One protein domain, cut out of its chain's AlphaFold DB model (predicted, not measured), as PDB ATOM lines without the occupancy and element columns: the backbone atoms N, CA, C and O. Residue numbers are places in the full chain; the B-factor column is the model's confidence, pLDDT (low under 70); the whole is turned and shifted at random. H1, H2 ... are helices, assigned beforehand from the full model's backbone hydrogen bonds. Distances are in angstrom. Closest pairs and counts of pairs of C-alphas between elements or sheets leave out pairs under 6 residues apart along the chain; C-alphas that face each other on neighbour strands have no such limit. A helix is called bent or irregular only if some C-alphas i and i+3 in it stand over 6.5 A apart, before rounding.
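This is residues 179 to 256 of the 404 residues of an uncharacterized protein of Geminocystis sp. NIES-3708 (UniProt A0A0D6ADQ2). A helical hairpin, the antiparallel helices H2 and H3 side by side, makes the core; H1 lies beyond one end of it, crosswise to H3, and the short H4 lies near the other end. After H4 a long tail without a named element, residues 242 to 256, folds back toward the H1 end and finishes in a small turn, where residues 250 to 251 pair antiparallel with residues 254 to 255. The printed part has 78 residues with four named helices, H1, H2, H3 and H4 along the chain, and no named strand; the class is all helix. It is compact, with a radius of gyration of the C-alphas of 12.1 A, and its C-alphas span 32 by 23 by 21 A.

H3, residues 219 to 233, is the longest helix. It touches H2, residues 205 to 216, with 31 pairs of C-alphas within 8 A; the closest are those of Ala 211 and Ala 225, 4.4 A apart. The two form a helical hairpin, at a shallow tilt of 19 degrees, opposite ways. H4, residues 238 to 241, only just touches H3, with 3 pairs of C-alphas within 8 A, and H3 does so with residues 222 to 226 alone; the closest C-alphas are those of Met 226 and Tyr 241, 7.0 A apart. H2 and H4 are close but not clearly touching, with the C-alphas of Ser 215 and Ile 240 the closest at 7.3 A. H1, residues 189 to 197, is close to H3 but not clearly touching it: the closest C-alphas, of Phe 195 and Ile 231, are 6.8 A apart, and the lines are about perpendicular at 89 degrees. H1 is apart from H2 and from H4. In H1 every O i to N i+4 pair is within hydrogen-bond range, in H2 6 of 8 and in H3 9 of 11, while H4 is too short for such a pair.

H3 is 20.1 A long from C-alpha 219 at (182.780, 232.052, 179.932) to C-alpha 233 at (195.331, 241.488, 167.326); it is irregular, with C-alphas 220 and 223 7.3 A apart. H2 measures 18.2 A and is irregular, but only just: C-alphas 206 and 209 are 6.8 A apart. H1 is 12.5 A long and begins with C-alpha 189 at (210.160, 233.013, 177.403). H4 is 4.9 A long and ends with C-alpha 241 at (186.026, 242.528, 176.895).

The two C-alphas farthest apart, of Asn 179 and Asn 239, are 34.3 A from each other. The printed part has no cut. The links from H2 to H3 and from H3 to H4 are tight, and the link from H1 to H2 is short. The mean pLDDT of the printed part is 86.1, and it is under 70 at residues 181 to 183, 199 and 245 to 248.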
ATOM      1  N   ASN A 179     211.697 235.884 185.636       76.69
ATOM      2  CA  ASN A 179     213.071 235.413 185.418       76.69
ATOM      3  C   ASN A 179     213.151 233.887 185.253       76.69
ATOM      4  O   ASN A 179     214.222 233.355 184.981       76.69
ATOM      5  N   ASN A 180     212.026 233.179 185.402       74.06
ATOM      6  CA  ASN A 180     211.991 231.727 185.317       74.06
ATOM      7  C   ASN A 180     211.634 231.288 183.895       74.06
ATOM      8  O   ASN A 180     210.592 231.657 183.345       74.06
ATOM      9  N   SER A 181     212.482 230.442 183.313       64.44
ATOM     10  CA  SER A 181     212.166 229.730 182.080       64.44
ATOM     11  C   SER A 181     211.116 228.660 182.378       64.44
ATOM     12  O   SER A 181     211.414 227.633 182.986       64.44
ATOM     13  N   THR A 182     209.871 228.898 181.980       64.94
ATOM     14  CA  THR A 182     208.853 227.848 181.924       64.94
ATOM     15  C   THR A 182     208.976 227.085 180.608       64.94
ATOM     16  O   THR A 182     209.224 227.680 179.558       64.94
ATOM     17  N   ASN A 183     208.737 225.773 180.647       61.84
ATOM     18  CA  ASN A 183     208.529 224.958 179.447       61.84
ATOM     19  C   ASN A 183     207.104 225.201 178.927       61.84
ATOM     20  O   ASN A 183     206.211 224.377 179.111       61.84
ATOM     21  N   PHE A 184     206.858 226.398 178.391       72.50
ATOM     22  CA  PHE A 184     205.585 226.748 177.775       72.50
ATOM     23  C   PHE A 184     205.690 226.582 176.258       72.50
ATOM     24  O   PHE A 184     206.262 227.422 175.568       72.50
ATOM     25  N   ASP A 185     205.123 225.507 175.720       78.25
ATOM     26  CA  ASP A 185     205.367 225.102 174.325       78.25
ATOM     27  C   ASP A 185     204.734 226.027 173.268       78.25
ATOM     28  O   ASP A 185     205.054 225.955 172.081       78.25
ATOM     29  N   LEU A 186     203.828 226.924 173.670       83.00
ATOM     30  CA  LEU A 186     203.141 227.835 172.750       83.00
ATOM     31  C   LEU A 186     204.015 229.016 172.302       83.00
ATOM     32  O   LEU A 186     203.861 229.482 171.168       83.00
ATOM     33  N   PHE A 187     204.894 229.527 173.166       84.62
ATOM     34  CA  PHE A 187     205.822 230.620 172.860       84.62
ATOM     35  C   PHE A 187     207.031 230.610 173.791       84.62
ATOM     36  O   PHE A 187     206.950 230.173 174.934       84.62
ATOM     37  N   THR A 188     208.148 231.160 173.319       83.31
ATOM     38  CA  THR A 188     209.374 231.232 174.119       83.31
ATOM     39  C   THR A 188     209.242 232.237 175.262       83.31
ATOM     40  O   THR A 188     208.475 233.202 175.194       83.31
ATOM     41  N   HIS A 189     210.053 232.055 176.304       82.75
ATOM     42  CA  HIS A 189     210.160 233.013 177.403       82.75
ATOM     43  C   HIS A 189     210.447 234.445 176.903       82.75
ATOM     44  O   HIS A 189     209.804 235.404 177.323       82.75
ATOM     45  N   GLU A 190     211.347 234.585 175.928       83.56
ATOM     46  CA  GLU A 190     211.685 235.870 175.307       83.56
ATOM     47  C   GLU A 190     210.483 236.517 174.592       83.56
ATOM     48  O   GLU A 190     210.262 237.727 174.688       83.56
ATOM     49  N   GLN A 191     209.667 235.719 173.889       86.12
ATOM     50  CA  GLN A 191     208.430 236.206 173.271       86.12
ATOM     51  C   GLN A 191     207.459 236.726 174.333       86.12
ATOM     52  O   GLN A 191     206.880 237.798 174.153       86.12
ATOM     53  N   TYR A 192     207.332 236.013 175.454       87.06
ATOM     54  CA  TYR A 192     206.475 236.433 176.554       87.06
ATOM     55  C   TYR A 192     206.920 237.760 177.186       87.06
ATOM     56  O   TYR A 192     206.085 238.646 177.386       87.06
ATOM     57  N   GLN A 193     208.223 237.957 177.418       85.56
ATOM     58  CA  GLN A 193     208.729 239.235 177.946       85.56
ATOM     59  C   GLN A 193     208.400 240.410 177.029       85.56
ATOM     60  O   GLN A 193     207.908 241.447 177.485       85.56
ATOM     61  N   LYS A 194     208.539 240.219 175.710       86.38
ATOM     62  CA  LYS A 194     208.154 241.236 174.721       86.38
ATOM     63  C   LYS A 194     206.667 241.601 174.805       86.38
ATOM     64  O   LYS A 194     206.324 242.749 174.512       86.38
ATOM     65  N   PHE A 195     205.792 240.670 175.198       86.25
ATOM     66  CA  PHE A 195     204.368 240.959 175.405       86.25
ATOM     67  C   PHE A 195     204.104 241.808 176.653       86.25
ATOM     68  O   PHE A 195     203.191 242.635 176.652       86.25
ATOM     69  N   ARG A 196     204.884 241.593 177.715       82.88
ATOM     70  CA  ARG A 196     204.688 242.194 179.041       82.88
ATOM     71  C   ARG A 196     205.253 243.609 179.150       82.88
ATOM     72  O   ARG A 196     204.603 244.488 179.710       82.88
ATOM     73  N   GLU A 197     206.462 243.827 178.645       79.88
ATOM     74  CA  GLU A 197     207.210 245.074 178.860       79.88
ATOM     75  C   GLU A 197     206.689 246.239 178.012       79.88
ATOM     76  O   GLU A 197     206.788 247.406 178.393       79.88
ATOM     77  N   LYS A 198     206.106 245.939 176.848       72.88
ATOM     78  CA  LYS A 198     205.693 246.959 175.886       72.88
ATOM     79  C   LYS A 198     204.228 247.333 176.071       72.88
ATOM     80  O   LYS A 198     203.334 246.500 175.978       72.88
ATOM     81  N   ARG A 199     203.955 248.641 176.168       68.25
ATOM     82  CA  ARG A 199     202.582 249.194 176.106       68.25
ATOM     83  C   ARG A 199     201.854 248.823 174.802       68.25
ATOM     84  O   ARG A 199     200.621 248.795 174.769       68.25
ATOM     85  N   ASN A 200     202.623 248.571 173.741       71.81
ATOM     86  CA  ASN A 200     202.187 248.043 172.451       71.81
ATOM     87  C   ASN A 200     203.044 246.807 172.127       71.81
ATOM     88  O   ASN A 200     204.112 246.955 171.524       71.81
ATOM     89  N   PRO A 201     202.638 245.613 172.582       78.12
ATOM     90  CA  PRO A 201     203.395 244.398 172.323       78.12
ATOM     91  C   PRO A 201     203.399 244.055 170.827       78.12
ATOM     92  O   PRO A 201     202.472 244.445 170.109       78.12
ATOM     93  N   PRO A 202     204.430 243.339 170.339       82.94
ATOM     94  CA  PRO A 202     204.452 242.866 168.964       82.94
ATOM     95  C   PRO A 202     203.248 241.955 168.719       82.94
ATOM     96  O   PRO A 202     202.969 241.052 169.506       82.94
ATOM     97  N   ILE A 203     202.541 242.212 167.623       88.38
ATOM     98  CA  ILE A 203     201.345 241.463 167.255       88.38
ATOM     99  C   ILE A 203     201.774 240.165 166.569       88.38
ATOM    100  O   ILE A 203     202.457 240.191 165.546       88.38
ATOM    101  N   ILE A 204     201.354 239.028 167.121       90.50
ATOM    102  CA  ILE A 204     201.652 237.699 166.584       90.50
ATOM    103  C   ILE A 204     200.353 237.032 166.119       90.50
ATOM    104  O   ILE A 204     199.696 236.286 166.850       90.50
ATOM    105  N   ASN A 205     199.994 237.301 164.861       92.38
ATOM    106  CA  ASN A 205     198.714 236.912 164.255       92.38
ATOM    107  C   ASN A 205     198.401 235.408 164.344       92.38
ATOM    108  O   ASN A 205     197.230 235.046 164.456       92.38
ATOM    109  N   LYS A 206     199.414 234.523 164.342       93.38
ATOM    110  CA  LYS A 206     199.209 233.059 164.393       93.38
ATOM    111  C   LYS A 206     198.415 232.592 165.623       93.38
ATOM    112  O   LYS A 206     197.728 231.583 165.550       93.38
ATOM    113  N   TYR A 207     198.428 233.341 166.730       94.69
ATOM    114  CA  TYR A 207     197.658 232.985 167.929       94.69
ATOM    115  C   TYR A 207     196.186 233.418 167.887       94.69
ATOM    116  O   TYR A 207     195.416 233.067 168.782       94.69
ATOM    117  N   LYS A 208     195.756 234.152 166.852       96.06
ATOM    118  CA  LYS A 208     194.366 234.619 166.722       96.06
ATOM    119  C   LYS A 208     193.374 233.459 166.704       96.06
ATOM    120  O   LYS A 208     192.282 233.571 167.253       96.06
ATOM    121  N   VAL A 209     193.762 232.327 166.119       97.50
ATOM    122  CA  VAL A 209     192.934 231.118 166.082       97.50
ATOM    123  C   VAL A 209     192.618 230.584 167.484       97.50
ATOM    124  O   VAL A 209     191.471 230.225 167.747       97.50
ATOM    125  N   LEU A 210     193.581 230.629 168.414       97.31
ATOM    126  CA  LEU A 210     193.362 230.259 169.814       97.31
ATOM    127  C   LEU A 210     192.410 231.240 170.493       97.31
ATOM    128  O   LEU A 210     191.481 230.816 171.172       97.31
ATOM    129  N   ALA A 211     192.582 232.542 170.254       96.81
ATOM    130  CA  ALA A 211     191.686 233.567 170.789       96.81
ATOM    131  C   ALA A 211     190.225 233.319 170.371       96.81
ATOM    132  O   ALA A 211     189.309 233.373 171.197       96.81
ATOM    133  N   ILE A 212     190.013 232.983 169.094       97.38
ATOM    134  CA  ILE A 212     188.688 232.662 168.561       97.38
ATOM    135  C   ILE A 212     188.156 231.365 169.180       97.38
ATOM    136  O   ILE A 212     187.013 231.364 169.640       97.38
ATOM    137  N   LEU A 213     188.951 230.290 169.231       98.00
ATOM    138  CA  LEU A 213     188.551 229.019 169.847       98.00
ATOM    139  C   LEU A 213     188.078 229.235 171.290       98.00
ATOM    140  O   LEU A 213     186.943 228.907 171.631       98.00
ATOM    141  N   LEU A 214     188.926 229.848 172.114       97.00
ATOM    142  CA  LEU A 214     188.684 230.058 173.541       97.00
ATOM    143  C   LEU A 214     187.464 230.948 173.788       97.00
ATOM    144  O   LEU A 214     186.687 230.684 174.699       97.00
ATOM    145  N   SER A 215     187.232 231.953 172.936       95.88
ATOM    146  CA  SER A 215     186.032 232.794 173.036       95.88
ATOM    147  C   SER A 215     184.723 232.038 172.783       95.88
ATOM    148  O   SER A 215     183.669 232.478 173.242       95.88
ATOM    149  N   LYS A 216     184.781 230.905 172.068       95.75
ATOM    150  CA  LYS A 216     183.627 230.043 171.784       95.75
ATOM    151  C   LYS A 216     183.415 228.956 172.840       95.75
ATOM    152  O   LYS A 216     182.284 228.512 172.998       95.75
ATOM    153  N   LEU A 217     184.462 228.539 173.561       94.06
ATOM    154  CA  LEU A 217     184.413 227.450 174.553       94.06
ATOM    155  C   LEU A 217     183.738 227.827 175.887       94.06
ATOM    156  O   LEU A 217     183.629 226.991 176.777       94.06
ATOM    157  N   GLY A 218     183.246 229.059 176.021       87.56
ATOM    158  CA  GLY A 218     182.419 229.493 177.148       87.56
ATOM    159  C   GLY A 218     183.120 230.452 178.103       87.56
ATOM    160  O   GLY A 218     184.290 230.799 177.937       87.56
ATOM    161  N   ASP A 219     182.378 230.900 179.119       89.25
ATOM    162  CA  ASP A 219     182.780 232.052 179.932       89.25
ATOM    163  C   ASP A 219     184.053 231.798 180.761       89.25
ATOM    164  O   ASP A 219     184.886 232.691 180.914       89.25
ATOM    165  N   LYS A 220     184.271 230.549 181.193       91.56
ATOM    166  CA  LYS A 220     185.491 230.105 181.889       91.56
ATOM    167  C   LYS A 220     186.776 230.321 181.075       91.56
ATOM    168  O   LYS A 220     187.834 230.509 181.658       91.56
ATOM    169  N   SER A 221     186.695 230.297 179.743       94.56
ATOM    170  CA  SER A 221     187.857 230.429 178.847       94.56
ATOM    171  C   SER A 221     188.101 231.874 178.388       94.56
ATOM    172  O   SER A 221     189.047 232.139 177.645       94.56
ATOM    173  N   LEU A 222     187.265 232.834 178.809       94.38
ATOM    174  CA  LEU A 222     187.332 234.211 178.310       94.38
ATOM    175  C   LEU A 222     188.613 234.938 178.722       94.38
ATOM    176  O   LEU A 222     189.117 235.731 177.933       94.38
ATOM    177  N   ILE A 223     189.169 234.660 179.906       93.81
ATOM    178  CA  ILE A 223     190.426 235.284 180.358       93.81
ATOM    179  C   ILE A 223     191.571 234.902 179.408       93.81
ATOM    180  O   ILE A 223     192.295 235.778 178.927       93.81
ATOM    181  N   LEU A 224     191.678 233.615 179.060       95.50
ATOM    182  CA  LEU A 224     192.626 233.136 178.052       95.50
ATOM    183  C   LEU A 224     192.328 233.758 176.678       95.50
ATOM    184  O   LEU A 224     193.244 234.223 176.001       95.50
ATOM    185  N   ALA A 225     191.055 233.833 176.273       96.38
ATOM    186  CA  ALA A 225     190.672 234.446 175.002       96.38
ATOM    187  C   ALA A 225     191.121 235.914 174.911       96.38
ATOM    188  O   ALA A 225     191.690 236.314 173.896       96.38
ATOM    189  N   MET A 226     190.916 236.713 175.966       94.38
ATOM    190  CA  MET A 226     191.353 238.113 176.031       94.38
ATOM    191  C   MET A 226     192.868 238.238 175.888       94.38
ATOM    192  O   MET A 226     193.337 239.066 175.107       94.38
ATOM    193  N   PHE A 227     193.624 237.392 176.591       94.31
ATOM    194  CA  PHE A 227     195.078 237.341 176.470       94.31
ATOM    195  C   PHE A 227     195.510 237.051 175.025       94.31
ATOM    196  O   PHE A 227     196.274 237.822 174.439       94.31
ATOM    197  N   PHE A 228     194.959 236.003 174.405       95.62
ATOM    198  CA  PHE A 228     195.314 235.640 173.034       95.62
ATOM    199  C   PHE A 228     194.852 236.675 171.997       95.62
ATOM    200  O   PHE A 228     195.587 236.931 171.044       95.62
ATOM    201  N   TYR A 229     193.699 237.333 172.168       95.31
ATOM    202  CA  TYR A 229     193.290 238.456 171.309       95.31
ATOM    203  C   TYR A 229     194.261 239.631 171.433       95.31
ATOM    204  O   TYR A 229     194.663 240.205 170.422       95.31
ATOM    205  N   GLN A 230     194.695 239.957 172.651       93.19
ATOM    206  CA  GLN A 230     195.620 241.058 172.881       93.19
ATOM    207  C   GLN A 230     196.972 240.825 172.193       93.19
ATOM    208  O   GLN A 230     197.448 241.723 171.501       93.19
ATOM    209  N   ILE A 231     197.574 239.638 172.327       93.12
ATOM    210  CA  ILE A 231     198.882 239.357 171.703       93.12
ATOM    211  C   ILE A 231     198.785 239.106 170.190       93.12
ATOM    212  O   ILE A 231     199.773 239.269 169.482       93.12
ATOM    213  N   SER A 232     197.612 238.719 169.673       94.25
ATOM    214  CA  SER A 232     197.432 238.391 168.248       94.25
ATOM    215  C   SER A 232     196.795 239.487 167.407       94.25
ATOM    216  O   SER A 232     196.924 239.454 166.193       94.25
ATOM    217  N   SER A 233     196.072 240.423 168.020       92.06
ATOM    218  CA  SER A 233     195.331 241.488 167.326       92.06
ATOM    219  C   SER A 233     195.551 242.870 167.954       92.06
ATOM    220  O   SER A 233     195.067 243.871 167.431       92.06
ATOM    221  N   GLY A 234     196.248 242.959 169.093       90.31
ATOM    222  CA  GLY A 234     196.506 244.212 169.812       90.31
ATOM    223  C   GLY A 234     195.297 244.798 170.553       90.31
ATOM    224  O   GLY A 234     195.463 245.740 171.334       90.31
ATOM    225  N   LYS A 235     194.095 244.260 170.319       90.38
ATOM    226  CA  LYS A 235     192.824 244.673 170.922       90.38
ATOM    227  C   LYS A 235     191.914 243.461 171.112       90.38
ATOM    228  O   LYS A 235     192.008 242.482 170.374       90.38
ATOM    229  N   VAL A 236     191.016 243.556 172.084       91.56
ATOM    230  CA  VAL A 236     190.022 242.538 172.424       91.56
ATOM    231  C   VAL A 236     188.639 242.981 171.947       91.56
ATOM    232  O   VAL A 236     188.217 244.081 172.312       91.56
ATOM    233  N   PRO A 237     187.890 242.136 171.219       91.12
ATOM    234  CA  PRO A 237     186.523 242.444 170.807       91.12
ATOM    235  C   PRO A 237     185.636 242.903 171.977       91.12
ATOM    236  O   PRO A 237     185.616 242.273 173.038       91.12
ATOM    237  N   SER A 238     184.865 243.982 171.794       86.38
ATOM    238  CA  SER A 238     184.082 244.616 172.876       86.38
ATOM    239  C   SER A 238     183.076 243.667 173.542       86.38
ATOM    240  O   SER A 238     182.738 243.809 174.715       86.38
ATOM    241  N   ASN A 239     182.544 242.704 172.784       86.94
ATOM    242  CA  ASN A 239     181.625 241.682 173.290       86.94
ATOM    243  C   ASN A 239     182.308 240.697 174.253       86.94
ATOM    244  O   ASN A 239     181.640 240.178 175.138       86.94
ATOM    245  N   ILE A 240     183.609 240.452 174.092       89.81
ATOM    246  CA  ILE A 240     184.419 239.615 174.981       89.81
ATOM    247  C   ILE A 240     184.905 240.453 176.160       89.81
ATOM    248  O   ILE A 240     184.711 240.060 177.306       89.81
ATOM    249  N   TYR A 241     185.462 241.636 175.881       88.38
ATOM    250  CA  TYR A 241     186.026 242.528 176.895       88.38
ATOM    251  C   TYR A 241     185.019 242.852 178.005       88.38
ATOM    252  O   TYR A 241     185.359 242.794 179.177       88.38
ATOM    253  N   GLN A 242     183.760 243.127 177.651       84.38
ATOM    254  CA  GLN A 242     182.735 243.540 178.616       84.38
ATOM    255  C   GLN A 242     182.097 242.399 179.411       84.38
ATOM    256  O   GLN A 242     181.431 242.664 180.409       84.38
ATOM    257  N   LYS A 243     182.259 241.144 178.975       86.25
ATOM    258  CA  LYS A 243     181.807 239.990 179.767       86.25
ATOM    259  C   LYS A 243     182.645 239.818 181.031       86.25
ATOM    260  O   LYS A 243     182.157 239.294 182.027       86.25
ATOM    261  N   ILE A 244     183.892 240.276 180.990       79.56
ATOM    262  CA  ILE A 244     184.800 240.293 182.127       79.56
ATOM    263  C   ILE A 244     184.773 241.705 182.726       79.56
ATOM    264  O   ILE A 244     184.761 242.701 182.008       79.56
ATOM    265  N   LYS A 245     184.685 241.808 184.059       68.00
ATOM    266  CA  LYS A 245     184.552 243.105 184.744       68.00
ATOM    267  C   LYS A 245     185.665 244.081 184.298       68.00
ATOM    268  O   LYS A 245     186.827 243.676 184.247       68.00
ATOM    269  N   PRO A 246     185.351 245.374 184.081       56.88
ATOM    270  CA  PRO A 246     186.254 246.374 183.487       56.88
ATOM    271  C   PRO A 246     187.488 246.743 184.334       56.88
ATOM    272  O   PRO A 246     188.291 247.572 183.917       56.88
ATOM    273  N   ASN A 247     187.671 246.134 185.510       58.88
ATOM    274  CA  ASN A 247     188.778 246.454 186.414       58.88
ATOM    275  C   ASN A 247     190.080 245.704 186.075       58.88
ATOM    276  O   ASN A 247     191.121 245.998 186.660       58.88
ATOM    277  N   LEU A 248     190.056 244.754 185.134       66.50
ATOM    278  CA  LEU A 248     191.252 244.032 184.697       66.50
ATOM    279  C   LEU A 248     191.966 244.801 183.580       66.50
ATOM    280  O   LEU A 248     191.803 244.527 182.392       66.50
ATOM    281  N   THR A 249     192.790 245.775 183.969       76.00
ATOM    282  CA  THR A 249     193.671 246.503 183.035       76.00
ATOM    283  C   THR A 249     194.833 245.641 182.543       76.00
ATOM    284  O   THR A 249     195.366 245.882 181.456       76.00
ATOM    285  N   LYS A 250     195.218 244.621 183.321       87.62
ATOM    286  CA  LYS A 250     196.254 243.645 182.978       87.62
ATOM    287  C   LYS A 250     195.750 242.219 183.190       87.62
ATOM    288  O   LYS A 250     195.181 241.918 184.235       87.62
ATOM    289  N   ILE A 251     196.005 241.346 182.220       90.44
ATOM    290  CA  ILE A 251     195.767 239.900 182.301       90.44
ATOM    291  C   ILE A 251     197.092 239.204 182.000       90.44
ATOM    292  O   ILE A 251     197.717 239.499 180.982       90.44
ATOM    293  N   PHE A 252     197.536 238.327 182.906       91.00
ATOM    294  CA  PHE A 252     198.841 237.651 182.836       91.00
ATOM    295  C   PHE A 252     199.984 238.625 182.501       91.00
ATOM    296  O   PHE A 252     200.750 238.409 181.569       91.00
ATOM    297  N   GLY A 253     200.030 239.768 183.194       87.31
ATOM    298  CA  GLY A 253     201.063 240.791 183.008       87.31
ATOM    299  C   GLY A 253     200.912 241.666 181.757       87.31
ATOM    300  O   GLY A 253     201.567 242.704 181.682       87.31
ATOM    301  N   VAL A 254     200.024 241.322 180.821       89.12
ATOM    302  CA  VAL A 254     199.814 242.046 179.558       89.12
ATOM    303  C   VAL A 254     198.666 243.044 179.691       89.12
ATOM    304  O   VAL A 254     197.586 242.706 180.176       89.12
ATOM    305  N   THR A 255     198.876 244.283 179.241       89.19
ATOM    306  CA  THR A 255     197.829 245.316 179.224       89.19
ATOM    307  C   THR A 255     196.764 245.006 178.181       89.19
ATOM    308  O   THR A 255     197.078 244.884 176.997       89.19
ATOM    309  N   ILE A 256     195.502 244.947 178.609       89.31
ATOM    310  CA  ILE A 256     194.377 244.631 177.728       89.31
ATOM    311  C   ILE A 256     193.681 245.901 177.247       89.31
ATOM    312  O   ILE A 256     193.346 246.779 178.042       89.31
TER     313      ILE A 256